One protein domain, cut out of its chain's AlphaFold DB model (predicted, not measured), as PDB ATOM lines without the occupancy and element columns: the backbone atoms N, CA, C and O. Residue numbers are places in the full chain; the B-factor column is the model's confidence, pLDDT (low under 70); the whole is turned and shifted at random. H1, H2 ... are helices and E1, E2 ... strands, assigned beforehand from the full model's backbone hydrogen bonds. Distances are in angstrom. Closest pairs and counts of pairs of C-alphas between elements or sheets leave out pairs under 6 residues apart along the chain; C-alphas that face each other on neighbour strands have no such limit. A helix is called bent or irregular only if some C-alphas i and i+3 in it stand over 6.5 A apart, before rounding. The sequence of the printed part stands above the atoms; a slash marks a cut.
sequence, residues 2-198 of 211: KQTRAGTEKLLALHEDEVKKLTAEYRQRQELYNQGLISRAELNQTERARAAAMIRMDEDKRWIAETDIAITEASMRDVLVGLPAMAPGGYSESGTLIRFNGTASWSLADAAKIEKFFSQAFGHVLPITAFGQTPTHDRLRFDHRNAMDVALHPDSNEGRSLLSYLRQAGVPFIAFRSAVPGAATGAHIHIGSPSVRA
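Overview. This is residues 2 to 198 of the 211 residues of an uncharacterized protein of Deltaproteobacteria bacterium (UniProt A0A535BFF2). A long helical hairpin, H1 and H2, makes an arm that reaches well away from a head built on a six-stranded sheet; residues 59 to 80 of H2 run on beside this sheet. In the head, H5 covers E5 and E6, H3 lies next to H5 and only grazes the sheet, and the short H4 packs on H2. The printed part has 197 residues, with five named helices and six named strands in the order H1 H2 E1 E2 H3 E3 H4 E4 H5 E5 E6; the sheet, E1 E2 E5 E6 E4 E3, is antiparallel throughout, and the class is mixed, helices and strands. The whole is loose, with a radius of gyration of the C-alphas of 20.2 A, and elongated, spanning 69 by 39 by 29 A.

Arrangement. In the sheet, E1, residues 91 to 93, and E2, residues 97 to 100, form a hairpin, with N 92 and O 99 2.9 A apart, within hydrogen-bond range. E5, residues 173 to 176, is the next neighbour, with N 98 and O 175 at 2.8 A. E5 and E6, residues 188 to 192, form another hairpin, with N 190 and O 174 at 2.8 A. E4, residues 147 to 150, follows, with N 191 and O 148 at 2.8 A, then the edge strand E3, residues 128 to 131, with N 149 and O 130 at 2.9 A. H5, residues 157 to 168, is on the sheet at a height of 9.9 A, over E5 and, only just, with 3 C-alphas, over E6; it runs along the strands, at 20 degrees to E5 on the local plane. E4, H5 and E5 form a split strand-helix-strand unit, two strands running the same way with a helix between them in the chain and E6 between them in the sheet; its crossover is right-handed. H3, residues 108 to 122, only just touches H5, with 3 pairs of C-alphas within 8 A, the closest those of Phe 118 and Leu 162 at 7.1 A, at a steep tilt of 43 degrees, opposite ways. H2, residues 40 to 82, stands at the sheet's level, at a height of 3.3 A; its closest C-alphas to E3 are those of Glu 66 and Thr 129, 5.2 A apart. With residues 66 to 74 alone it touches H4, residues 135 to 140, at a shallow tilt of 26 degrees, the same way; the closest C-alphas are those of Thr 67 and Thr 136, 6.3 A apart. H1, residues 2 to 34, touches H2 at a shallow tilt of 27 degrees, opposite ways, with the C-alphas of Leu 22 and Arg 50 closest at 5.2 A. In H1, H4 and H5 every O i to N i+4 pair is within hydrogen-bond range; in H2 37 of 39 are, in H3 8 of 11.

Along the chain. H1 begins at C-alpha 2 (227.022, 193.317, 302.581) and is 47.5 A long. H2 is 62.4 A long, ends at C-alpha 82 (243.453, 209.016, 315.703), and is irregular, with C-alphas 75 and 78 7.0 A apart and a kink of 39 degrees near residue 76. H3, 21.5 A, is irregular, but only just: C-alphas 109 and 112 are 6.9 A apart. H5 is 16.7 A long and H4 8.7 A. E1 is 6.9 A long, E2 10.3 A, E3 6.8 A, E4 10.3 A, E5 10.0 A and E6 13.2 A, ending at C-alpha 192 (250.387, 191.269, 314.218).

Size, cuts and confidence. The two C-alphas farthest apart, those of Leu 37 and Pro 84, are 69.6 A apart. The printed part has no cut, and the link from E5 to E6, 11 residues, is long. Outside the named strands, residues 142 to 143 pair with residues 196 to 197, antiparallel. The mean pLDDT of the printed part is 90.5; residues 2 to 3, 179 to 185, 195 and 197 to 198 are under 70.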
ATOM      1  N   LYS A   2     228.263 193.522 301.789       62.09
ATOM      2  CA  LYS A   2     227.022 193.317 302.581       62.09
ATOM      3  C   LYS A   2     225.985 192.375 301.937       62.09
ATOM      4  O   LYS A   2     225.451 191.514 302.622       62.09
ATOM      5  N   GLN A   3     225.739 192.491 300.628       62.19
ATOM      6  CA  GLN A   3     224.820 191.586 299.911       62.19
ATOM      7  C   GLN A   3     225.367 190.156 299.806       62.19
ATOM      8  O   GLN A   3     224.630 189.205 300.035       62.19
ATOM      9  N   THR A   4     226.663 190.007 299.517       74.38
ATOM     10  CA  THR A   4     227.357 188.710 299.513       74.38
ATOM     11  C   THR A   4     227.281 188.052 300.890       74.38
ATOM     12  O   THR A   4     226.950 186.882 300.983       74.38
ATOM     13  N   ARG A   5     227.477 188.835 301.958       79.94
ATOM     14  CA  ARG A   5     227.383 188.395 303.350       79.94
ATOM     15  C   ARG A   5     225.995 187.883 303.719       79.94
ATOM     16  O   ARG A   5     225.874 186.764 304.196       79.94
ATOM     17  N   ALA A   6     224.958 188.668 303.438       79.69
ATOM     18  CA  ALA A   6     223.575 188.255 303.676       79.69
ATOM     19  C   ALA A   6     223.177 187.022 302.839       79.69
ATOM     20  O   ALA A   6     222.331 186.233 303.252       79.69
ATOM     21  N   GLY A   7     223.778 186.853 301.656       83.69
ATOM     22  CA  GLY A   7     223.655 185.635 300.857       83.69
ATOM     23  C   GLY A   7     224.251 184.418 301.565       83.69
ATOM     24  O   GLY A   7     223.572 183.403 301.688       83.69
ATOM     25  N   THR A   8     225.474 184.542 302.088       82.69
ATOM     26  CA  THR A   8     226.140 183.461 302.830       82.69
ATOM     27  C   THR A   8     225.433 183.128 304.141       82.69
ATOM     28  O   THR A   8     225.337 181.961 304.480       82.69
ATOM     29  N   GLU A   9     224.851 184.097 304.855       87.38
ATOM     30  CA  GLU A   9     224.047 183.810 306.061       87.38
ATOM     31  C   GLU A   9     222.826 182.931 305.751       87.38
ATOM     32  O   GLU A   9     222.495 182.025 306.514       87.38
ATOM     33  N   LYS A  10     222.170 183.158 304.606       90.31
ATOM     34  CA  LYS A  10     221.072 182.293 304.152       90.31
ATOM     35  C   LYS A  10     221.570 180.902 303.771       90.31
ATOM     36  O   LYS A  10     220.893 179.925 304.072       90.31
ATOM     37  N   LEU A  11     222.726 180.815 303.111       91.19
ATOM     38  CA  LEU A  11     223.342 179.534 302.761       91.19
ATOM     39  C   LEU A  11     223.735 178.744 304.014       91.19
ATOM     40  O   LEU A  11     223.430 177.558 304.101       91.19
ATOM     41  N   LEU A  12     224.299 179.425 305.013       92.44
ATOM     42  CA  LEU A  12     224.655 178.833 306.292       92.44
ATOM     43  C   LEU A  12     223.433 178.202 306.966       92.44
ATOM     44  O   LEU A  12     223.510 177.056 307.392       92.44
ATOM     45  N   ALA A  13     222.295 178.903 307.003       93.94
ATOM     46  CA  ALA A  13     221.063 178.351 307.571       93.94
ATOM     47  C   ALA A  13     220.628 177.048 306.867       93.94
ATOM     48  O   ALA A  13     220.229 176.088 307.526       93.94
ATOM     49  N   LEU A  14     220.764 176.976 305.537       95.06
ATOM     50  CA  LEU A  14     220.471 175.757 304.773       95.06
ATOM     51  C   LEU A  14     221.448 174.618 305.104       95.06
ATOM     52  O   LEU A  14     221.022 173.472 305.258       95.06
ATOM     53  N   HIS A  15     222.743 174.913 305.235       96.06
ATOM     54  CA  HIS A  15     223.744 173.914 305.616       96.06
ATOM     55  C   HIS A  15     223.591 173.452 307.073       96.06
ATOM     56  O   HIS A  15     223.804 172.275 307.361       96.06
ATOM     57  N   GLU A  16     223.169 174.322 307.994       96.31
ATOM     58  CA  GLU A  16     222.853 173.942 309.378       96.31
ATOM     59  C   GLU A  16     221.678 172.956 309.440       96.31
ATOM     60  O   GLU A  16     221.756 171.935 310.136       96.31
ATOM     61  N   ASP A  17     220.625 173.198 308.655       97.25
ATOM     62  CA  ASP A  17     219.500 172.271 308.518       97.25
ATOM     63  C   ASP A  17     219.926 170.934 307.886       97.25
ATOM     64  O   ASP A  17     219.511 169.861 308.347       97.25
ATOM     65  N   GLU A  18     220.800 170.964 306.874       96.94
ATOM     66  CA  GLU A  18     221.366 169.758 306.258       96.94
ATOM     67  C   GLU A  18     222.176 168.932 307.274       96.94
ATOM     68  O   GLU A  18     221.947 167.725 307.420       96.94
ATOM     69  N   VAL A  19     223.074 169.569 308.033       97.75
ATOM     70  CA  VAL A  19     223.872 168.923 309.088       97.75
ATOM     71  C   VAL A  19     222.969 168.305 310.153       97.75
ATOM     72  O   VAL A  19     223.220 167.176 310.596       97.75
ATOM     73  N   LYS A  20     221.902 169.003 310.554       98.00
ATOM     74  CA  LYS A  20     220.922 168.493 311.520       98.00
ATOM     75  C   LYS A  20     220.227 167.237 310.995       98.00
ATOM     76  O   LYS A  20     220.157 166.237 311.714       98.00
ATOM     77  N   LYS A  21     219.773 167.256 309.738       97.94
ATOM     78  CA  LYS A  21     219.132 166.109 309.081       97.94
ATOM     79  C   LYS A  21     220.078 164.909 308.980       97.94
ATOM     80  O   LYS A  21     219.721 163.817 309.416       97.94
ATOM     81  N   LEU A  22     221.292 165.108 308.469       97.75
ATOM     82  CA  LEU A  22     222.276 164.033 308.299       97.75
ATOM     83  C   LEU A  22     222.785 163.485 309.635       97.75
ATOM     84  O   LEU A  22     223.083 162.298 309.748       97.75
ATOM     85  N   THR A  23     222.843 164.316 310.677       97.94
ATOM     86  CA  THR A  23     223.157 163.855 312.036       97.94
ATOM     87  C   THR A  23     222.058 162.950 312.591       97.94
ATOM     88  O   THR A  23     222.373 161.941 313.221       97.94
ATOM     89  N   ALA A  24     220.785 163.269 312.343       97.81
ATOM     90  CA  ALA A  24     219.675 162.398 312.723       97.81
ATOM     91  C   ALA A  24     219.705 161.069 311.947       97.81
ATOM     92  O   ALA A  24     219.570 160.009 312.555       97.81
ATOM     93  N   GLU A  25     219.960 161.110 310.636       97.25
ATOM     94  CA  GLU A  25     220.070 159.902 309.807       97.25
ATOM     95  C   GLU A  25     221.247 159.011 310.231       97.25
ATOM     96  O   GLU A  25     221.095 157.794 310.350       97.25
ATOM     97  N   TYR A  26     222.415 159.599 310.504       97.88
ATOM     98  CA  TYR A  26     223.576 158.854 310.990       97.88
ATOM     99  C   TYR A  26     223.265 158.117 312.299       97.88
ATOM    100  O   TYR A  26     223.587 156.938 312.413       97.88
ATOM    101  N   ARG A  27     222.580 158.768 313.253       97.56
ATOM    102  CA  ARG A  27     222.173 158.131 314.520       97.56
ATOM    103  C   ARG A  27     221.248 156.935 314.290       97.56
ATOM    104  O   ARG A  27     221.515 155.861 314.815       97.56
ATOM    105  N   GLN A  28     220.228 157.090 313.445       97.50
ATOM    106  CA  GLN A  28     219.315 155.990 313.108       97.50
ATOM    107  C   GLN A  28     220.054 154.812 312.461       97.50
ATOM    108  O   GLN A  28     219.863 153.659 312.836       97.50
ATOM    109  N   ARG A  29     220.954 155.079 311.508       97.38
ATOM    110  CA  ARG A  29     221.744 154.016 310.867       97.38
ATOM    111  C   ARG A  29     222.749 153.376 311.815       97.38
ATOM    112  O   ARG A  29     223.005 152.183 311.702       97.38
ATOM    113  N   GLN A  30     223.294 154.134 312.761       97.94
ATOM    114  CA  GLN A  30     224.170 153.596 313.796       97.94
ATOM    115  C   GLN A  30     223.429 152.570 314.665       97.94
ATOM    116  O   GLN A  30     223.981 151.511 314.956       97.94
ATOM    117  N   GLU A  31     222.168 152.831 315.014       97.88
ATOM    118  CA  GLU A  31     221.313 151.876 315.733       97.88
ATOM    119  C   GLU A  31     221.056 150.605 314.912       97.88
ATOM    120  O   GLU A  31     221.248 149.502 315.425       97.88
ATOM    121  N   LEU A  32     220.703 150.737 313.629       97.88
ATOM    122  CA  LEU A  32     220.497 149.589 312.734       97.88
ATOM    123  C   LEU A  32     221.770 148.752 312.558       97.88
ATOM    124  O   LEU A  32     221.708 147.524 312.539       97.88
ATOM    125  N   TYR A  33     222.933 149.400 312.460       97.88
ATOM    126  CA  TYR A  33     224.220 148.712 312.375       97.88
ATOM    127  C   TYR A  33     224.515 147.925 313.655       97.88
ATOM    128  O   TYR A  33     224.909 146.763 313.586       97.88
ATOM    129  N   ASN A  34     224.267 148.524 314.823       97.50
ATOM    130  CA  ASN A  34     224.449 147.856 316.115       97.50
ATOM    131  C   ASN A  34     223.507 146.651 316.290       97.50
ATOM    132  O   ASN A  34     223.844 145.712 317.005       97.50
ATOM    133  N   GLN A  35     222.349 146.664 315.622       97.81
ATOM    134  CA  GLN A  35     221.409 145.539 315.557       97.81
ATOM    135  C   GLN A  35     221.775 144.501 314.478       97.81
ATOM    136  O   GLN A  35     221.097 143.484 314.354       97.81
ATOM    137  N   GLY A  36     222.823 144.741 313.682       97.50
ATOM    138  CA  GLY A  36     223.233 143.871 312.575       97.50
ATOM    139  C   GLY A  36     222.327 143.942 311.340       97.50
ATOM    140  O   GLY A  36     222.413 143.068 310.481       97.50
ATOM    141  N   LEU A  37     221.461 144.957 311.239       98.12
ATOM    142  CA  LEU A  37     220.470 145.101 310.164       98.12
ATOM    143  C   LEU A  37     221.018 145.785 308.905       98.12
ATOM    144  O   LEU A  37     220.434 145.640 307.835       98.12
ATOM    145  N   ILE A  38     222.120 146.529 309.023       97.94
ATOM    146  CA  ILE A  38     222.828 147.134 307.887       97.94
ATOM    147  C   ILE A  38     224.317 146.806 307.942       97.94
ATOM    148  O   ILE A  38     224.884 146.526 309.002       97.94
ATOM    149  N   SER A  39     224.972 146.888 306.791       98.00
ATOM    150  CA  SER A  39     226.413 146.694 306.681       98.00
ATOM    151  C   SER A  39     227.206 147.886 307.232       98.00
ATOM    152  O   SER A  39     226.744 149.029 307.273       98.00
ATOM    153  N   ARG A  40     228.479 147.647 307.580       97.12
ATOM    154  CA  ARG A  40     229.407 148.732 307.945       97.12
ATOM    155  C   ARG A  40     229.594 149.742 306.808       97.12
ATOM    156  O   ARG A  40     229.802 150.923 307.068       97.12
ATOM    157  N   ALA A  41     229.531 149.284 305.557       97.56
ATOM    158  CA  ALA A  41     229.685 150.140 304.386       97.56
ATOM    159  C   ALA A  41     228.567 151.192 304.299       97.56
ATOM    160  O   ALA A  41     228.854 152.361 304.047       97.56
ATOM    161  N   GLU A  42     227.324 150.801 304.585       96.12
ATOM    162  CA  GLU A  42     226.173 151.711 304.598       96.12
ATOM    163  C   GLU A  42     226.262 152.751 305.721       96.12
ATOM    164  O   GLU A  42     225.988 153.927 305.486       96.12
ATOM    165  N   LEU A  43     226.702 152.356 306.924       97.75
ATOM    166  CA  LEU A  43     226.944 153.304 308.019       97.75
ATOM    167  C   LEU A  43     228.060 154.302 307.667       97.75
ATOM    168  O   LEU A  43     227.920 155.506 307.878       97.75
ATOM    169  N   ASN A  44     229.160 153.815 307.088       97.81
ATOM    170  CA  ASN A  44     230.279 154.667 306.688       97.81
ATOM    171  C   ASN A  44     229.868 155.687 305.605       97.81
ATOM    172  O   ASN A  44     230.429 156.781 305.547       97.81
ATOM    173  N   GLN A  45     228.913 155.355 304.731       96.88
ATOM    174  CA  GLN A  45     228.432 156.282 303.705       96.88
ATOM    175  C   GLN A  45     227.728 157.494 304.327       96.88
ATOM    176  O   GLN A  45     227.988 158.628 303.916       96.88
ATOM    177  N   THR A  46     226.880 157.282 305.335       96.19
ATOM    178  CA  THR A  46     226.191 158.392 306.009       96.19
ATOM    179  C   THR A  46     227.095 159.169 306.946       96.19
ATOM    180  O   THR A  46     226.953 160.386 307.041       96.19
ATOM    181  N   GLU A  47     228.079 158.513 307.561       97.38
ATOM    182  CA  GLU A  47     229.136 159.198 308.303       97.38
ATOM    183  C   GLU A  47     229.896 160.188 307.407       97.38
ATOM    184  O   GLU A  47     230.044 161.359 307.761       97.38
ATOM    185  N   ARG A  48     230.308 159.754 306.207       97.88
ATOM    186  CA  ARG A  48     230.988 160.620 305.227       97.88
ATOM    187  C   ARG A  48     230.105 161.771 304.755       97.88
ATOM    188  O   ARG A  48     230.589 162.894 304.665       97.88
ATOM    189  N   ALA A  49     228.828 161.510 304.469       97.19
ATOM    190  CA  ALA A  49     227.889 162.552 304.054       97.19
ATOM    191  C   ALA A  49     227.714 163.616 305.149       97.19
ATOM    192  O   ALA A  49     227.816 164.811 304.872       97.19
ATOM    193  N   ARG A  50     227.536 163.181 306.404       97.88
ATOM    194  CA  ARG A  50     227.471 164.069 307.570       97.88
ATOM    195  C   ARG A  50     228.752 164.889 307.721       97.88
ATOM    196  O   ARG A  50     228.667 166.099 307.900       97.88
ATOM    197  N   ALA A  51     229.919 164.251 307.637       97.19
ATOM    198  CA  ALA A  51     231.205 164.938 307.753       97.19
ATOM    199  C   ALA A  51     231.386 165.998 306.653       97.19
ATOM    200  O   ALA A  51     231.760 167.128 306.949       97.19
ATOM    201  N   ALA A  52     231.047 165.673 305.404       97.38
ATOM    202  CA  ALA A  52     231.115 166.619 304.292       97.38
ATOM    203  C   ALA A  52     230.171 167.821 304.472       97.38
ATOM    204  O   ALA A  52     230.544 168.942 304.136       97.38
ATOM    205  N   ALA A  53     228.964 167.610 305.008       96.56
ATOM    206  CA  ALA A  53     228.039 168.702 305.310       96.56
ATOM    207  C   ALA A  53     228.544 169.595 306.455       96.56
ATOM    208  O   ALA A  53     228.439 170.815 306.369       96.56
ATOM    209  N   MET A  54     229.144 169.003 307.496       96.19
ATOM    210  CA  MET A  54     229.756 169.766 308.589       96.19
ATOM    211  C   MET A  54     230.899 170.652 308.089       96.19
ATOM    212  O   MET A  54     230.949 171.818 308.457       96.19
ATOM    213  N   ILE A  55     231.750 170.137 307.194       95.38
ATOM    214  CA  ILE A  55     232.835 170.921 306.583       95.38
ATOM    215  C   ILE A  55     232.278 172.150 305.852       95.38
ATOM    216  O   ILE A  55     232.760 173.253 306.088       95.38
ATOM    217  N   ARG A  56     231.226 171.998 305.033       93.94
ATOM    218  CA  ARG A  56     230.604 173.134 304.323       93.94
ATOM    219  C   ARG A  56     230.028 174.183 305.276       93.94
ATOM    220  O   ARG A  56     230.210 175.377 305.067       93.94
ATOM    221  N   MET A  57     229.348 173.738 306.332       94.56
ATOM    222  CA  MET A  57     228.825 174.637 307.365       94.56
ATOM    223  C   MET A  57     229.960 175.405 308.061       94.56
ATOM    224  O   MET A  57     229.836 176.607 308.297       94.56
ATOM    225  N   ASP A  58     231.061 174.730 308.393       91.19
ATOM    226  CA  ASP A  58     232.211 175.349 309.053       91.19
ATOM    227  C   ASP A  58     232.943 176.334 308.126       91.19
ATOM    228  O   ASP A  58     233.372 177.399 308.578       91.19
ATOM    229  N   GLU A  59     233.030 176.039 306.826       90.50
ATOM    230  CA  GLU A  59     233.547 176.956 305.802       90.50
ATOM    231  C   GLU A  59     232.706 178.238 305.706       90.50
ATOM    232  O   GLU A  59     233.262 179.338 305.736       90.50
ATOM    233  N   ASP A  60     231.374 178.120 305.672       91.25
ATOM    234  CA  ASP A  60     230.470 179.276 305.653       91.25
ATOM    235  C   ASP A  60     230.592 180.120 306.928       91.25
ATOM    236  O   ASP A  60     230.684 181.351 306.861       91.25
ATOM    237  N   LYS A  61     230.643 179.468 308.100       90.19
ATOM    238  CA  LYS A  61     230.858 180.138 309.394       90.19
ATOM    239  C   LYS A  61     232.171 180.903 309.406       90.19
ATOM    240  O   LYS A  61     232.198 182.069 309.803       90.19
ATOM    241  N   ARG A  62     233.248 180.270 308.938       88.62
ATOM    242  CA  ARG A  62     234.565 180.899 308.848       88.62
ATOM    243  C   ARG A  62     234.545 182.095 307.905       88.62
ATOM    244  O   ARG A  62     235.068 183.142 308.271       88.62
ATOM    245  N   TRP A  63     233.918 181.971 306.737       89.62
ATOM    246  CA  TRP A  63     233.835 183.060 305.765       89.62
ATOM    247  C   TRP A  63     233.039 184.262 306.299       89.62
ATOM    248  O   TRP A  63     233.440 185.411 306.090       89.62
ATOM    249  N   ILE A  64     231.935 184.020 307.021       88.19
ATOM    250  CA  ILE A  64     231.155 185.084 307.675       88.19
ATOM    251  C   ILE A  64     231.997 185.767 308.757       88.19
ATOM    252  O   ILE A  64     232.082 186.994 308.768       88.19
ATOM    253  N   ALA A  65     232.656 184.989 309.622       89.31
ATOM    254  CA  ALA A  65     233.493 185.523 310.693       89.31
ATOM    255  C   ALA A  65     234.678 186.340 310.150       89.31
ATOM    256  O   ALA A  65     234.901 187.461 310.595       89.31
ATOM    257  N   GLU A  66     235.396 185.821 309.151       90.69
ATOM    258  CA  GLU A  66     236.472 186.538 308.458       90.69
ATOM    259  C   GLU A  66     235.963 187.848 307.840       90.69
ATOM    260  O   GLU A  66     236.584 188.898 307.996       90.69
ATOM    261  N   THR A  67     234.808 187.808 307.169       89.44
ATOM    262  CA  THR A  67     234.201 189.000 306.565       89.44
ATOM    263  C   THR A  67     233.861 190.055 307.613       89.44
ATOM    264  O   THR A  67     234.125 191.236 307.391       89.44
ATOM    265  N   ASP A  68     233.299 189.650 308.750       87.44
ATOM    266  CA  ASP A  68     232.930 190.568 309.830       87.44
ATOM    267  C   ASP A  68     234.159 191.199 310.483       87.44
ATOM    268  O   ASP A  68     234.187 192.411 310.714       87.44
ATOM    269  N   ILE A  69     235.202 190.408 310.714       88.31
ATOM    270  CA  ILE A  69     236.474 190.887 311.258       88.31
ATOM    271  C   ILE A  69     237.123 191.894 310.304       88.31
ATOM    272  O   ILE A  69     237.375 193.033 310.696       88.31
ATOM    273  N   ALA A  70     237.266 191.549 309.026       87.94
ATOM    274  CA  ALA A  70     237.905 192.427 308.051       87.94
ATOM    275  C   ALA A  70     237.137 193.754 307.853       87.94
ATOM    276  O   ALA A  70     237.741 194.813 307.664       87.94
ATOM    277  N   ILE A  71     235.797 193.738 307.930       85.06
ATOM    278  CA  ILE A  71     234.996 194.974 307.935       85.06
ATOM    279  C   ILE A  71     235.264 195.785 309.212       85.06
ATOM    280  O   ILE A  71     235.383 197.011 309.137       85.06
ATOM    281  N   THR A  72     235.395 195.130 310.368       84.94
ATOM    282  CA  THR A  72     235.726 195.792 311.641       84.94
ATOM    283  C   THR A  72     237.036 196.545 311.553       84.94
ATOM    284  O   THR A  72     237.074 197.730 311.879       84.94
ATOM    285  N   GLU A  73     238.092 195.889 311.082       82.25
ATOM    286  CA  GLU A  73     239.403 196.509 310.913       82.25
ATOM    287  C   GLU A  73     239.336 197.711 309.980       82.25
ATOM    288  O   GLU A  73     239.837 198.794 310.297       82.25
ATOM    289  N   ALA A  74     238.642 197.539 308.854       82.69
ATOM    290  CA  ALA A  74     238.476 198.590 307.872       82.69
ATOM    291  C   ALA A  74     237.765 199.824 308.446       82.69
ATOM    292  O   ALA A  74     238.168 200.954 308.164       82.69
ATOM    293  N   SER A  75     236.723 199.618 309.256       81.56
ATOM    294  CA  SER A  75     235.941 200.692 309.875       81.56
ATOM    295  C   SER A  75     236.611 201.311 311.101       81.56
ATOM    296  O   SER A  75     236.501 202.518 311.307       81.56
ATOM    297  N   MET A  76     237.317 200.521 311.910       80.38
ATOM    298  CA  MET A  76     238.007 201.002 313.112       80.38
ATOM    299  C   MET A  76     239.344 201.671 312.800       80.38
ATOM    300  O   MET A  76     239.930 202.294 313.686       80.38
ATOM    301  N   ARG A  77     239.814 201.601 311.552       79.06
ATOM    302  CA  ARG A  77     241.055 202.230 311.093       79.06
ATOM    303  C   ARG A  77     241.171 203.695 311.504       79.06
ATOM    304  O   ARG A  77     242.167 204.072 312.109       79.06
ATOM    305  N   ASP A  78     240.196 204.530 311.151       76.50
ATOM    306  CA  ASP A  78     240.316 205.980 311.364       76.50
ATOM    307  C   ASP A  78     240.332 206.318 312.860       76.50
ATOM    308  O   ASP A  78     241.069 207.204 313.292       76.50
ATOM    309  N   VAL A  79     239.618 205.526 313.668       81.00
ATOM    310  CA  VAL A  79     239.702 205.578 315.131       81.00
ATOM    311  C   VAL A  79     241.108 205.189 315.595       81.00
ATOM    312  O   VAL A  79     241.726 205.938 316.340       81.00
ATOM    313  N   LEU A  80     241.649 204.060 315.123       81.38
ATOM    314  CA  LEU A  80     242.980 203.557 315.488       81.38
ATOM    315  C   LEU A  80     244.113 204.526 315.118       81.38
ATOM    316  O   LEU A  80     245.054 204.660 315.897       81.38
ATOM    317  N   VAL A  81     244.009 205.205 313.972       79.81
ATOM    318  CA  VAL A  81     244.957 206.237 313.513       79.81
ATOM    319  C   VAL A  81     244.862 207.505 314.362       79.81
ATOM    320  O   VAL A  81     245.880 208.146 314.608       79.81
ATOM    321  N   GLY A  82     243.661 207.867 314.818       81.00
ATOM    322  CA  GLY A  82     243.453 209.016 315.703       81.00
ATOM    323  C   GLY A  82     243.898 208.783 317.152       81.00
ATOM    324  O   GLY A  82     244.057 209.746 317.902       81.00
ATOM    325  N   LEU A  83     244.101 207.527 317.566       82.81
ATOM    326  CA  LEU A  83     244.604 207.209 318.902       82.81
ATOM    327  C   LEU A  83     246.095 207.560 319.032       82.81
ATOM    328  O   LEU A  83     246.854 207.383 318.078       82.81
ATOM    329  N   PRO A  84     246.559 207.953 320.235       83.00
ATOM    330  CA  PRO A  84     247.977 208.169 320.485       83.00
ATOM    331  C   PRO A  84     248.826 206.959 320.079       83.00
ATOM    332  O   PRO A  84     248.492 205.801 320.387       83.00
ATOM    333  N   ALA A  85     249.940 207.242 319.401       83.50
ATOM    334  CA  ALA A  85     250.962 206.248 319.120       83.50
ATOM    335  C   ALA A  85     251.532 205.720 320.444       83.50
ATOM    336  O   ALA A  85     251.799 206.485 321.370       83.50
ATOM    337  N   MET A  86     251.707 204.405 320.538       88.38
ATOM    338  CA  MET A  86     252.301 203.768 321.713       88.38
ATOM    339  C   MET A  86     253.781 203.511 321.449       88.38
ATOM    340  O   MET A  86     254.143 203.082 320.356       88.38
ATOM    341  N   ALA A  87     254.636 203.712 322.450       90.25
ATOM    342  CA  ALA A  87     256.012 203.221 322.393       90.25
ATOM    343  C   ALA A  87     256.033 201.680 322.275       90.25
ATOM    344  O   ALA A  87     255.034 201.038 322.622       90.25
ATOM    345  N   PRO A  88     257.132 201.062 321.802       91.25
ATOM    346  CA  PRO A  88     257.304 199.612 321.885       91.25
ATOM    347  C   PRO A  88     257.086 199.114 323.321       91.25
ATOM    348  O   PRO A  88     257.575 199.720 324.275       91.25
ATOM    349  N   GLY A  89     256.314 198.042 323.485       92.19
ATOM    350  CA  GLY A  89     255.863 197.524 324.782       92.19
ATOM    351  C   GLY A  89     254.671 198.269 325.395       92.19
ATOM    352  O   GLY A  89     254.195 197.891 326.466       92.19
ATOM    353  N   GLY A  90     254.170 199.319 324.742       93.38
ATOM    354  CA  GLY A  90     253.016 200.077 325.208       93.38
ATOM    355  C   GLY A  90     251.734 199.245 325.188       93.38
ATOM    356  O   GLY A  90     251.444 198.542 324.221       93.38
ATOM    357  N   TYR A  91     250.952 199.351 326.257       94.19
ATOM    358  CA  TYR A  91     249.681 198.658 326.440       94.19
ATOM    359  C   TYR A  91     248.575 199.680 326.691       94.19
ATOM    360  O   TYR A  91     248.763 200.626 327.455       94.19
ATOM    361  N   SER A  92     247.421 199.483 326.063       92.38
ATOM    362  CA  SER A  92     246.247 200.329 326.247       92.38
ATOM    363  C   SER A  92     245.000 199.471 326.290       92.38
ATOM    364  O   SER A  92     244.803 198.608 325.439       92.38
ATOM    365  N   GLU A  93     244.113 199.771 327.225       92.94
ATOM    366  CA  GLU A  93     242.869 199.042 327.412       92.94
ATOM    367  C   GLU A  93     241.722 200.026 327.629       92.94
ATOM    368  O   GLU A  93     241.811 200.932 328.454       92.94
ATOM    369  N   SER A  94     240.650 199.856 326.860       87.19
ATOM    370  CA  SER A  94     239.398 200.596 326.993       87.19
ATOM    371  C   SER A  94     238.218 199.622 327.032       87.19
ATOM    372  O   SER A  94     238.376 198.421 326.813       87.19
ATOM    373  N   GLY A  95     237.005 200.127 327.270       85.25
ATOM    374  CA  GLY A  95     235.801 199.289 327.249       85.25
ATOM    375  C   GLY A  95     235.548 198.584 325.907       85.25
ATOM    376  O   GLY A  95     234.888 197.552 325.888       85.25
ATOM    377  N   THR A  96     236.086 199.097 324.796       84.12
ATOM    378  CA  THR A  96     235.825 198.568 323.446       84.12
ATOM    379  C   THR A  96     236.999 197.805 322.846       84.12
ATOM    380  O   THR A  96     236.781 196.915 322.020       84.12
ATOM    381  N   LEU A  97     238.235 198.131 323.232       89.06
ATOM    382  CA  LEU A  97     239.426 197.557 322.615       89.06
ATOM    383  C   LEU A  97     240.600 197.429 323.586       89.06
ATOM    384  O   LEU A  97     240.765 198.223 324.513       89.06
ATOM    385  N   ILE A  98     241.458 196.452 323.317       93.88
ATOM    386  CA  ILE A  98     242.751 196.254 323.968       93.88
ATOM    387  C   ILE A  98     243.819 196.334 322.883       93.88
ATOM    388  O   ILE A  98     243.666 195.735 321.823       93.88
ATOM    389  N   ARG A  99     244.908 197.062 323.121       93.88
ATOM    390  CA  ARG A  99     246.046 197.133 322.201       93.88
ATOM    391  C   ARG A  99     247.333 196.869 322.943       93.88
ATOM    392  O   ARG A  99     247.532 197.360 324.056       93.88
ATOM    393  N   PHE A 100     248.240 196.201 322.257       95.38
ATOM    394  CA  PHE A 100     249.616 196.080 322.686       95.38
ATOM    395  C   PHE A 100     250.531 196.350 321.500       95.38
ATOM    396  O   PHE A 100     250.418 195.704 320.457       95.38
ATOM    397  N   ASN A 101     251.420 197.327 321.654       93.19
ATOM    398  CA  ASN A 101     252.482 197.560 320.694       93.19
ATOM    399  C   ASN A 101     253.650 196.639 321.046       93.19
ATOM    400  O   ASN A 101     254.294 196.829 322.075       93.19
ATOM    401  N   GLY A 102     253.879 195.625 320.220       91.00
ATOM    402  CA  GLY A 102     254.885 194.597 320.461       91.00
ATOM    403  C   GLY A 102     256.310 195.142 320.572       91.00
ATOM    404  O   GLY A 102     256.621 196.257 320.152       91.00
ATOM    405  N   THR A 103     257.188 194.333 321.155       91.62
ATOM    406  CA  THR A 103     258.637 194.588 321.246       91.62
ATOM    407  C   THR A 103     259.446 193.636 320.371       91.62
ATOM    408  O   THR A 103     260.614 193.906 320.098       91.62
ATOM    409  N   ALA A 104     258.840 192.532 319.930       88.94
ATOM    410  CA  ALA A 104     259.467 191.542 319.073       88.94
ATOM    411  C   ALA A 104     259.247 191.868 317.590       88.94
ATOM    412  O   ALA A 104     258.226 192.437 317.195       88.94
ATOM    413  N   SER A 105     260.190 191.443 316.750       87.44
ATOM    414  CA  SER A 105     260.001 191.411 315.299       87.44
ATOM    415  C   SER A 105     259.034 190.282 314.945       87.44
ATOM    416  O   SER A 105     259.437 189.132 314.814       87.44
ATOM    417  N   TRP A 106     257.751 190.611 314.837       90.94
ATOM    418  CA  TRP A 106     256.704 189.656 314.493       90.94
ATOM    419  C   TRP A 106     256.689 189.310 312.998       90.94
ATOM    420  O   TRP A 106     256.758 190.201 312.143       90.94
ATOM    421  N   SER A 107     256.500 188.022 312.695       91.75
ATOM    422  CA  SER A 107     256.111 187.549 311.369       91.75
ATOM    423  C   SER A 107     255.141 186.367 311.431       91.75
ATOM    424  O   SER A 107     255.104 185.648 312.428       91.75
ATOM    425  N   LEU A 108     254.422 186.085 310.339       93.38
ATOM    426  CA  LEU A 108     253.580 184.879 310.248       93.38
ATOM    427  C   LEU A 108     254.348 183.560 310.434       93.38
ATOM    428  O   LEU A 108     253.741 182.553 310.789       93.38
ATOM    429  N   ALA A 109     255.673 183.543 310.255       92.25
ATOM    430  CA  ALA A 109     256.482 182.361 310.554       92.25
ATOM    431  C   ALA A 109     256.449 181.991 312.053       92.25
ATOM    432  O   ALA A 109     256.671 180.834 312.412       92.25
ATOM    433  N   ASP A 110     256.136 182.950 312.927       92.94
ATOM    434  CA  ASP A 110     255.991 182.732 314.365       92.94
ATOM    435  C   ASP A 110     254.588 182.247 314.769       92.94
ATOM    436  O   ASP A 110     254.400 181.826 315.913       92.94
ATOM    437  N   ALA A 111     253.614 182.230 313.849       95.75
ATOM    438  CA  ALA A 111     252.236 181.828 314.139       95.75
ATOM    439  C   ALA A 111     252.132 180.391 314.677       95.75
ATOM    440  O   ALA A 111     251.425 180.151 315.657       95.75
ATOM    441  N   ALA A 112     252.945 179.468 314.151       96.25
ATOM    442  CA  ALA A 112     252.981 178.080 314.611       96.25
ATOM    443  C   ALA A 112     253.319 177.946 316.111       96.25
ATOM    444  O   ALA A 112     252.897 176.992 316.766       96.25
ATOM    445  N   LYS A 113     254.062 178.903 316.691       96.94
ATOM    446  CA  LYS A 113     254.359 178.926 318.136       96.94
ATOM    447  C   LYS A 113     253.111 179.274 318.948       96.94
ATOM    448  O   LYS A 113     252.873 178.647 319.978       96.94
ATOM    449  N   ILE A 114     252.309 180.222 318.461       97.69
ATOM    450  CA  ILE A 114     251.041 180.634 319.078       97.69
ATOM    451  C   ILE A 114     250.021 179.494 318.994       97.69
ATOM    452  O   ILE A 114     249.414 179.141 320.004       97.69
ATOM    453  N   GLU A 115     249.876 178.867 317.825       98.06
ATOM    454  CA  GLU A 115     248.993 177.709 317.629       98.06
ATOM    455  C   GLU A 115     249.377 176.539 318.543       98.06
ATOM    456  O   GLU A 115     248.519 175.917 319.178       98.06
ATOM    457  N   LYS A 116     250.682 176.263 318.664       98.06
ATOM    458  CA  LYS A 116     251.199 175.224 319.557       98.06
ATOM    459  C   LYS A 116     250.906 175.540 321.021       98.06
ATOM    460  O   LYS A 116     250.407 174.670 321.724       98.06
ATOM    461  N   PHE A 117     251.188 176.762 321.474       98.00
ATOM    462  CA  PHE A 117     250.841 177.200 322.829       98.00
ATOM    463  C   PHE A 117     249.349 176.979 323.111       98.00
ATOM    464  O   PHE A 117     248.991 176.354 324.108       98.00
ATOM    465  N   PHE A 118     248.489 177.449 322.208       98.38
ATOM    466  CA  PHE A 118     247.046 177.408 322.392       98.38
ATOM    467  C   PHE A 118     246.518 175.969 322.458       98.38
ATOM    468  O   PHE A 118     245.826 175.597 323.403       98.38
ATOM    469  N   SER A 119     246.910 175.128 321.500       97.94
ATOM    470  CA  SER A 119     246.483 173.725 321.461       97.94
ATOM    471  C   SER A 119     246.993 172.903 322.641       97.94
ATOM    472  O   SER A 119     246.265 172.047 323.142       97.94
ATOM    473  N   GLN A 120     248.196 173.188 323.147       98.00
ATOM    474  CA  GLN A 120     248.708 172.565 324.370       98.00
ATOM    475  C   GLN A 120     247.943 173.009 325.622       98.00
ATOM    476  O   GLN A 120     247.766 172.206 326.535       98.00
ATOM    477  N   ALA A 121     247.492 174.265 325.674       97.31
ATOM    478  CA  ALA A 121     246.764 174.808 326.817       97.31
ATOM    479  C   ALA A 121     245.291 174.365 326.865       97.31
ATOM    480  O   ALA A 121     244.766 174.141 327.954       97.31
ATOM    481  N   PHE A 122     244.631 174.237 325.709       97.69
ATOM    482  CA  PHE A 122     243.174 174.058 325.631       97.69
ATOM    483  C   PHE A 122     242.722 172.746 324.981       97.69
ATOM    484  O   PHE A 122     241.547 172.395 325.051       97.69
ATOM    485  N   GLY A 123     243.633 171.985 324.369       96.94
ATOM    486  CA  GLY A 123     243.314 170.687 323.766       96.94
ATOM    487  C   GLY A 123     242.551 170.766 322.439       96.94
ATOM    488  O   GLY A 123     242.122 169.736 321.925       96.94
ATOM    489  N   HIS A 124     242.399 171.959 321.861       96.06
ATOM    490  CA  HIS A 124     241.845 172.169 320.524       96.06
ATOM    491  C   HIS A 124     242.639 173.225 319.752       96.06
ATOM    492  O   HIS A 124     243.439 173.973 320.311       96.06
ATOM    493  N   VAL A 125     242.437 173.264 318.436       96.25
ATOM    494  CA  VAL A 125     243.130 174.212 317.556       96.25
ATOM    495  C   VAL A 125     242.701 175.653 317.838       96.25
ATOM    496  O   VAL A 125     241.568 175.907 318.259       96.25
ATOM    497  N   LEU A 126     243.614 176.594 317.588       97.06
ATOM    498  CA  LEU A 126     243.327 178.025 317.634       97.06
ATOM    499  C   LEU A 126     242.298 178.361 316.538       97.06
ATOM    500  O   LEU A 126     242.524 177.988 315.384       97.06
ATOM    501  N   PRO A 127     241.181 179.048 316.849       94.62
ATOM    502  CA  PRO A 127     240.141 179.345 315.866       94.62
ATOM    503  C   PRO A 127     240.560 180.519 314.967       94.62
ATOM    504  O   PRO A 127     240.055 181.635 315.088       94.62
ATOM    505  N   ILE A 128     241.520 180.262 314.077       94.94
ATOM    506  CA  ILE A 128     242.028 181.227 313.099       94.94
ATOM    507  C   ILE A 128     240.976 181.446 312.010       94.94
ATOM    508  O   ILE A 128     240.602 180.519 311.287       94.94
ATOM    509  N   THR A 129     240.537 182.689 311.852       92.25
ATOM    510  CA  THR A 129     239.610 183.101 310.793       92.25
ATOM    511  C   THR A 129     240.374 183.542 309.552       92.25
ATOM    512  O   THR A 129     240.102 183.013 308.474       92.25
ATOM    513  N   ALA A 130     241.403 184.380 309.709       93.62
ATOM    514  CA  ALA A 130     242.295 184.826 308.639       93.62
ATOM    515  C   ALA A 130     243.760 184.524 308.975       93.62
ATOM    516  O   ALA A 130     244.228 184.857 310.059       93.62
ATOM    517  N   PHE A 131     244.500 183.928 308.039       94.81
ATOM    518  CA  PHE A 131     245.944 183.709 308.166       94.81
ATOM    519  C   PHE A 131     246.656 184.455 307.038       94.81
ATOM    520  O   PHE A 131     246.677 183.988 305.899       94.81
ATOM    521  N   GLY A 132     247.208 185.630 307.336       94.00
ATOM    522  CA  GLY A 132     247.778 186.508 306.323       94.00
ATOM    523  C   GLY A 132     246.731 187.127 305.398       94.00
ATOM    524  O   GLY A 132     245.561 187.285 305.751       94.00
ATOM    525  N   GLN A 133     247.163 187.490 304.188       93.12
ATOM    526  CA  GLN A 133     246.293 188.110 303.190       93.12
ATOM    527  C   GLN A 133     245.218 187.132 302.708       93.12
ATOM    528  O   GLN A 133     245.530 186.021 302.278       93.12
ATOM    529  N   THR A 134     243.962 187.578 302.696       91.50
ATOM    530  CA  THR A 134     242.837 186.804 302.155       91.50
ATOM    531  C   THR A 134     242.120 187.567 301.035       91.50
ATOM    532  O   THR A 134     242.225 188.796 300.950       91.50
ATOM    533  N   PRO A 135     241.301 186.888 300.205       90.94
ATOM    534  CA  PRO A 135     240.484 187.561 299.195       90.94
ATOM    535  C   PRO A 135     239.516 188.603 299.777       90.94
ATOM    536  O   PRO A 135     239.085 189.520 299.076       90.94
ATOM    537  N   THR A 136     239.120 188.464 301.044       88.44
ATOM    538  CA  THR A 136     238.294 189.454 301.753       88.44
ATOM    539  C   THR A 136     239.077 190.745 301.962       88.44
ATOM    540  O   THR A 136     238.591 191.819 301.598       88.44
ATOM    541  N   HIS A 137     240.317 190.636 302.442       91.19
ATOM    542  CA  HIS A 137     241.227 191.766 302.610       91.19
ATOM    543  C   HIS A 137     241.552 192.449 301.273       91.19
ATOM    544  O   HIS A 137     241.498 193.678 301.187       91.19
ATOM    545  N   ASP A 138     241.763 191.680 300.198       90.69
ATOM    546  CA  ASP A 138     241.988 192.224 298.849       90.69
ATOM    547  C   ASP A 138     240.805 193.072 298.363       90.69
ATOM    548  O   ASP A 138     240.981 194.194 297.879       90.69
ATOM    549  N   ARG A 139     239.572 192.572 298.537       88.94
ATOM    550  CA  ARG A 139     238.345 193.294 298.151       88.94
ATOM    551  C   ARG A 139     238.163 194.589 298.935       88.94
ATOM    552  O   ARG A 139     237.635 195.557 298.388       88.94
ATOM    553  N   LEU A 140     238.585 194.605 300.199       86.62
ATOM    554  CA  LEU A 140     238.548 195.791 301.051       86.62
ATOM    555  C   LEU A 140     239.766 196.712 300.840       86.62
ATOM    556  O   LEU A 140     239.743 197.852 301.298       86.62
ATOM    557  N   ARG A 141     240.786 196.261 300.092       88.81
ATOM    558  CA  ARG A 141     242.074 196.942 299.863       88.81
ATOM    559  C   ARG A 141     242.869 197.191 301.149       88.81
ATOM    560  O   ARG A 141     243.498 198.240 301.306       88.81
ATOM    561  N   PHE A 142     242.851 196.215 302.049       86.75
ATOM    562  CA  PHE A 142     243.667 196.203 303.263       86.75
ATOM    563  C   PHE A 142     244.800 195.190 303.129       86.75
ATOM    564  O   PHE A 142     244.626 194.123 302.538       86.75
ATOM    565  N   ASP A 143     245.966 195.563 303.641       88.62
ATOM    566  CA  ASP A 143     247.130 194.695 303.738       88.62
ATOM    567  C   ASP A 143     247.139 193.998 305.096       88.62
ATOM    568  O   ASP A 143     247.334 194.640 306.125       88.62
ATOM    569  N   HIS A 144     246.926 192.687 305.061       91.50
ATOM    570  CA  HIS A 144     246.895 191.782 306.205       91.50
ATOM    571  C   HIS A 144     248.014 190.723 306.094       91.50
ATOM    572  O   HIS A 144     248.005 189.695 306.764       91.50
ATOM    573  N   ARG A 145     249.024 190.937 305.230       90.69
ATOM    574  CA  ARG A 145     250.081 189.942 304.942       90.69
ATOM    575  C   ARG A 145     250.923 189.527 306.143       90.69
ATOM    576  O   ARG A 145     251.482 188.437 306.112       90.69
ATOM    577  N   ASN A 146     251.045 190.382 307.154       90.94
ATOM    578  CA  ASN A 146     251.833 190.106 308.356       90.94
ATOM    579  C   ASN A 146     250.970 190.050 309.623       90.94
ATOM    580  O   ASN A 146     251.424 190.427 310.705       90.94
ATOM    581  N   ALA A 147     249.721 189.612 309.479       94.06
ATOM    582  CA  ALA A 147     248.781 189.489 310.576       94.06
ATOM    583  C   ALA A 147     247.904 188.238 310.436       94.06
ATOM    584  O   ALA A 147     247.822 187.617 309.373       94.06
ATOM    585  N   MET A 148     247.288 187.837 311.540       95.81
ATOM    586  CA  MET A 148     246.285 186.785 311.582       95.81
ATOM    587  C   MET A 148     245.160 187.168 312.539       95.81
ATOM    588  O   MET A 148     245.410 187.777 313.579       95.81
ATOM    589  N   ASP A 149     243.951 186.723 312.227       95.06
ATOM    590  CA  ASP A 149     242.769 186.962 313.042       95.06
ATOM    591  C   ASP A 149     242.291 185.681 313.695       95.06
ATOM    592  O   ASP A 149     242.270 184.614 313.071       95.06
ATOM    593  N   VAL A 150     241.861 185.795 314.948       95.44
ATOM    594  CA  VAL A 150     241.277 184.683 315.694       95.44
ATOM    595  C   VAL A 150     239.916 185.059 316.265       95.44
ATOM    596  O   VAL A 150     239.738 186.114 316.882       95.44
ATOM    597  N   ALA A 151     238.948 184.158 316.101       93.19
ATOM    598  CA  ALA A 151     237.585 184.309 316.605       93.19
ATOM    599  C   ALA A 151     237.494 183.961 318.101       93.19
ATOM    600  O   ALA A 151     236.790 183.037 318.504       93.19
ATOM    601  N   LEU A 152     238.232 184.699 318.934       94.44
ATOM    602  CA  LEU A 152     238.193 184.584 320.390       94.44
ATOM    603  C   LEU A 152     237.726 185.888 321.025       94.44
ATOM    604  O   LEU A 152     238.191 186.973 320.685       94.44
ATOM    605  N   HIS A 153     236.859 185.768 322.027       94.44
ATOM    606  CA  HIS A 153     236.503 186.901 322.868       94.44
ATOM    607  C   HIS A 153     237.678 187.239 323.808       94.44
ATOM    608  O   HIS A 153     238.112 186.354 324.547       94.44
ATOM    609  N   PRO A 154     238.171 188.491 323.862       95.50
ATOM    610  CA  PRO A 154     239.356 188.850 324.650       95.50
ATOM    611  C   PRO A 154     239.208 188.588 326.148       95.50
ATOM    612  O   PRO A 154     240.178 188.228 326.805       95.50
ATOM    613  N   ASP A 155     237.994 188.730 326.680       95.44
ATOM    614  CA  ASP A 155     237.721 188.514 328.105       95.44
ATOM    615  C   ASP A 155     237.383 187.048 328.466       95.44
ATOM    616  O   ASP A 155     237.197 186.734 329.645       95.44
ATOM    617  N   SER A 156     237.332 186.123 327.494       96.56
ATOM    618  CA  SER A 156     237.175 184.691 327.800       96.56
ATOM    619  C   SER A 156     238.433 184.129 328.478       96.56
ATOM    620  O   SER A 156     239.477 184.780 328.532       96.56
ATOM    621  N   ASN A 157     238.366 182.915 329.032       97.94
ATOM    622  CA  ASN A 157     239.552 182.275 329.622       97.94
ATOM    623  C   ASN A 157     240.647 182.041 328.568       97.94
ATOM    624  O   ASN A 157     241.810 182.367 328.803       97.94
ATOM    625  N   GLU A 158     240.254 181.543 327.396       98.06
ATOM    626  CA  GLU A 158     241.129 181.354 326.237       98.06
ATOM    627  C   GLU A 158     241.703 182.676 325.731       98.06
ATOM    628  O   GLU A 158     242.918 182.795 325.566       98.06
ATOM    629  N   GLY A 159     240.850 183.692 325.561       97.75
ATOM    630  CA  GLY A 159     241.254 185.020 325.109       97.75
ATOM    631  C   GLY A 159     242.269 185.655 326.051       97.75
ATOM    632  O   GLY A 159     243.357 186.022 325.620       97.75
ATOM    633  N   ARG A 160     241.982 185.698 327.357       98.12
ATOM    634  CA  ARG A 160     242.898 186.274 328.358       98.12
ATOM    635  C   ARG A 160     244.240 185.543 328.411       98.12
ATOM    636  O   ARG A 160     245.280 186.191 328.535       98.12
ATOM    637  N   SER A 161     244.226 184.215 328.295       98.44
ATOM    638  CA  SER A 161     245.449 183.406 328.258       98.44
ATOM    639  C   SER A 161     246.281 183.704 327.011       98.44
ATOM    640  O   SER A 161     247.482 183.959 327.115       98.44
ATOM    641  N   LEU A 162     245.634 183.781 325.842       98.56
ATOM    642  CA  LEU A 162     246.284 184.150 324.589       98.56
ATOM    643  C   LEU A 162     246.863 185.567 324.646       98.56
ATOM    644  O   LEU A 162     248.033 185.752 324.328       98.56
ATOM    645  N   LEU A 163     246.100 186.559 325.110       98.31
ATOM    646  CA  LEU A 163     246.591 187.933 325.252       98.31
ATOM    647  C   LEU A 163     247.795 188.009 326.200       98.31
ATOM    648  O   LEU A 163     248.758 188.720 325.918       98.31
ATOM    649  N   SER A 164     247.779 187.255 327.302       98.25
ATOM    650  CA  SER A 164     248.920 187.178 328.221       98.25
ATOM    651  C   SER A 164     250.155 186.571 327.551       98.25
ATOM    652  O   SER A 164     251.248 187.128 327.665       98.25
ATOM    653  N   TYR A 165     249.983 185.479 326.802       98.25
ATOM    654  CA  TYR A 165     251.059 184.859 326.031       98.25
ATOM    655  C   TYR A 165     251.645 185.820 324.989       98.25
ATOM    656  O   TYR A 165     252.859 186.004 324.942       98.25
ATOM    657  N   LEU A 166     250.796 186.494 324.204       97.94
ATOM    658  CA  LEU A 166     251.228 187.449 323.178       97.94
ATOM    659  C   LEU A 166     252.021 188.612 323.785       97.94
ATOM    660  O   LEU A 166     253.068 188.983 323.255       97.94
ATOM    661  N   ARG A 167     251.583 189.138 324.939       96.94
ATOM    662  CA  ARG A 167     252.317 190.181 325.675       96.94
ATOM    663  C   ARG A 167     253.697 189.705 326.119       96.94
ATOM    664  O   ARG A 167     254.669 190.430 325.936       96.94
ATOM    665  N   GLN A 168     253.787 188.502 326.685       96.50
ATOM    666  CA  GLN A 168     255.058 187.919 327.135       96.50
ATOM    667  C   GLN A 168     256.010 187.649 325.964       96.50
ATOM    668  O   GLN A 168     257.209 187.883 326.077       96.50
ATOM    669  N   ALA A 169     255.472 187.206 324.827       95.94
ATOM    670  CA  ALA A 169     256.225 186.972 323.600       95.94
ATOM    671  C   ALA A 169     256.576 188.267 322.838       95.94
ATOM    672  O   ALA A 169     257.275 188.210 321.829       95.94
ATOM    673  N   GLY A 170     256.093 189.431 323.289       95.69
ATOM    674  CA  GLY A 170     256.323 190.712 322.623       95.69
ATOM    675  C   GLY A 170     255.601 190.854 321.280       95.69
ATOM    676  O   GLY A 170     256.000 191.699 320.479       95.69
ATOM    677  N   VAL A 171     254.563 190.052 321.021       96.50
ATOM    678  CA  VAL A 171     253.815 190.032 319.756       96.50
ATOM    679  C   VAL A 171     252.723 191.109 319.780       96.50
ATOM    680  O   VAL A 171     251.910 191.108 320.707       96.50
ATOM    681  N   PRO A 172     252.674 192.026 318.794       95.62
ATOM    682  CA  PRO A 172     251.645 193.060 318.734       95.62
ATOM    683  C   PRO A 172     250.252 192.465 318.503       95.62
ATOM    684  O   PRO A 172     250.105 191.458 317.811       95.62
ATOM    685  N   PHE A 173     249.225 193.104 319.062       95.94
ATOM    686  CA  PHE A 173     247.831 192.741 318.802       95.94
ATOM    687  C   PHE A 173     246.869 193.909 319.027       95.94
ATOM    688  O   PHE A 173     247.155 194.864 319.765       95.94
ATOM    689  N   ILE A 174     245.682 193.770 318.443       94.00
ATOM    690  CA  ILE A 174     244.491 194.559 318.745       94.00
ATOM    691  C   ILE A 174     243.360 193.574 319.033       94.00
ATOM    692  O   ILE A 174     243.047 192.725 318.210       94.00
ATOM    693  N   ALA A 175     242.731 193.677 320.196       94.56
ATOM    694  CA  ALA A 175     241.569 192.874 320.536       94.56
ATOM    695  C   ALA A 175     240.325 193.744 320.634       94.56
ATOM    696  O   ALA A 175     240.332 194.772 321.312       94.56
ATOM    697  N   PHE A 176     239.251 193.312 319.988       91.62
ATOM    698  CA  PHE A 176     237.968 194.001 319.969       91.62
ATOM    699  C   PHE A 176     237.001 193.274 320.903       91.62
ATOM    700  O   PHE A 176     236.780 192.073 320.757       91.62
ATOM    701  N   ARG A 177     236.437 193.992 321.881       89.19
ATOM    702  CA  ARG A 177     235.547 193.425 322.916       89.19
ATOM    703  C   ARG A 177     234.101 193.273 322.479       89.19
ATOM    704  O   ARG A 177     233.366 192.479 323.050       89.19
ATOM    705  N   SER A 178     233.664 194.055 321.505       76.62
ATOM    706  CA  SER A 178     232.257 194.115 321.142       76.62
ATOM    707  C   SER A 178     232.074 194.349 319.657       76.62
ATOM    708  O   SER A 178     232.963 194.856 318.971       76.62
ATOM    709  N   ALA A 179     230.861 194.041 319.201       69.69
ATOM    710  CA  ALA A 179     230.354 194.517 317.930       69.69
ATOM    711  C   ALA A 179     230.612 196.028 317.788       69.69
ATOM    712  O   ALA A 179     230.330 196.812 318.698       69.69
ATOM    713  N   VAL A 180     231.155 196.429 316.643       62.66
ATOM    714  CA  VAL A 180     231.323 197.828 316.261       62.66
ATOM    715  C   VAL A 180     230.125 198.183 315.381       62.66
ATOM    716  O   VAL A 180     229.951 197.551 314.332       62.66
ATOM    717  N   PRO A 181     229.279 199.155 315.772       59.53
ATOM    718  CA  PRO A 181     228.105 199.531 314.994       59.53
ATOM    719  C   PRO A 181     228.452 199.819 313.530       59.53
ATOM    720  O   PRO A 181     229.324 200.629 313.228       59.53
ATOM    721  N   GLY A 182     227.769 199.136 312.608       56.50
ATOM    722  CA  GLY A 182     227.988 199.286 311.168       56.50
ATOM    723  C   GLY A 182     229.193 198.529 310.596       56.50
ATOM    724  O   GLY A 182     229.369 198.590 309.376       56.50
ATOM    725  N   ALA A 183     229.957 197.803 311.428       53.09
ATOM    726  CA  ALA A 183     231.196 197.139 311.024       53.09
ATOM    727  C   ALA A 183     231.358 195.675 311.486       53.09
ATOM    728  O   ALA A 183     231.716 194.843 310.660       53.09
ATOM    729  N   ALA A 184     231.063 195.347 312.753       58.41
ATOM    730  CA  ALA A 184     231.322 194.024 313.343       58.41
ATOM    731  C   ALA A 184     230.088 193.425 314.012       58.41
ATOM    732  O   ALA A 184     229.316 194.154 314.636       58.41
ATOM    733  N   THR A 185     229.970 192.100 313.998       61.41
ATOM    734  CA  THR A 185     228.956 191.365 314.772       61.41
ATOM    735  C   THR A 185     229.510 190.714 316.046       61.41
ATOM    736  O   THR A 185     228.714 190.283 316.879       61.41
ATOM    737  N   GLY A 186     230.838 190.684 316.259       77.44
ATOM    738  CA  GLY A 186     231.431 189.972 317.397       77.44
ATOM    739  C   GLY A 186     232.867 190.354 317.772       77.44
ATOM    740  O   GLY A 186     233.585 191.024 317.028       77.44
ATOM    741  N   ALA A 187     233.259 189.921 318.969       89.81
ATOM    742  CA  ALA A 187     234.593 190.088 319.527       89.81
ATOM    743  C   ALA A 187     235.622 189.175 318.840       89.81
ATOM    744  O   ALA A 187     235.304 188.038 318.492       89.81
ATOM    745  N   HIS A 188     236.848 189.662 318.673       94.12
ATOM    746  CA  HIS A 188     237.951 188.914 318.064       94.12
ATOM    747  C   HIS A 188     239.303 189.512 318.466       94.12
ATOM    748  O   HIS A 188     239.372 190.603 319.045       94.12
ATOM    749  N   ILE A 189     240.384 188.802 318.143       95.75
ATOM    750  CA  ILE A 189     241.756 189.258 318.373       95.75
ATOM    751  C   ILE A 189     242.497 189.254 317.033       95.75
ATOM    752  O   ILE A 189     242.654 188.204 316.416       95.75
ATOM    753  N   HIS A 190     242.966 190.428 316.627       94.88
ATOM    754  CA  HIS A 190     243.895 190.636 315.524       94.88
ATOM    755  C   HIS A 190     245.328 190.561 316.057       94.88
ATOM    756  O   HIS A 190     245.691 191.296 316.981       94.88
ATOM    757  N   ILE A 191     246.149 189.682 315.493       96.56
ATOM    758  CA  ILE A 191     247.524 189.422 315.926       96.56
ATOM    759  C   ILE A 191     248.476 189.853 314.820       96.56
ATOM    760  O   ILE A 191     248.419 189.337 313.708       96.56
ATOM    761  N   GLY A 192     249.403 190.745 315.150       92.88
ATOM    762  CA  GLY A 192     250.387 191.269 314.218       92.88
ATOM    763  C   GLY A 192     250.333 192.783 314.072       92.88
ATOM    764  O   GLY A 192     249.825 193.508 314.931       92.88
ATOM    765  N   SER A 193     250.959 193.268 313.000       81.12
ATOM    766  CA  SER A 193     250.936 194.689 312.665       81.12
ATOM    767  C   SER A 193     249.528 195.096 312.228       81.12
ATOM    768  O   SER A 193     248.954 194.381 311.413       81.12
ATOM    769  N   PRO A 194     249.006 196.251 312.686       71.75
ATOM    770  CA  PRO A 194     247.690 196.713 312.265       71.75
ATOM    771  C   PRO A 194     247.584 196.791 310.740       71.75
ATOM    772  O   PRO A 194     248.482 197.334 310.089       71.75
ATOM    773  N   SER A 195     246.467 196.317 310.191       65.62
ATOM    774  CA  SER A 195     246.186 196.385 308.759       65.62
ATOM    775  C   SER A 195     246.250 197.821 308.237       65.62
ATOM    776  O   SER A 195     245.541 198.720 308.706       65.62
ATOM    777  N   VAL A 196     247.082 198.054 307.223       70.44
ATOM    778  CA  VAL A 196     247.178 199.346 306.527       70.44
ATOM    779  C   VAL A 196     246.429 199.283 305.200       70.44
ATOM    780  O   VAL A 196     246.260 198.216 304.615       70.44
ATOM    781  N   ARG A 197     245.960 200.430 304.690       69.62
ATOM    782  CA  ARG A 197     245.443 200.465 303.313       69.62
ATOM    783  C   ARG A 197     246.577 200.063 302.381       69.62
ATOM    784  O   ARG A 197     247.637 200.687 302.419       69.62
ATOM    785  N   ALA A 198     246.336 199.066 301.539       59.53
ATOM    786  CA  ALA A 198     247.291 198.701 300.511       59.53
ATOM    787  C   ALA A 198     247.448 199.902 299.567       59.53
ATOM    788  O   ALA A 198     246.480 200.341 298.935       59.53
TER     789      ALA A 198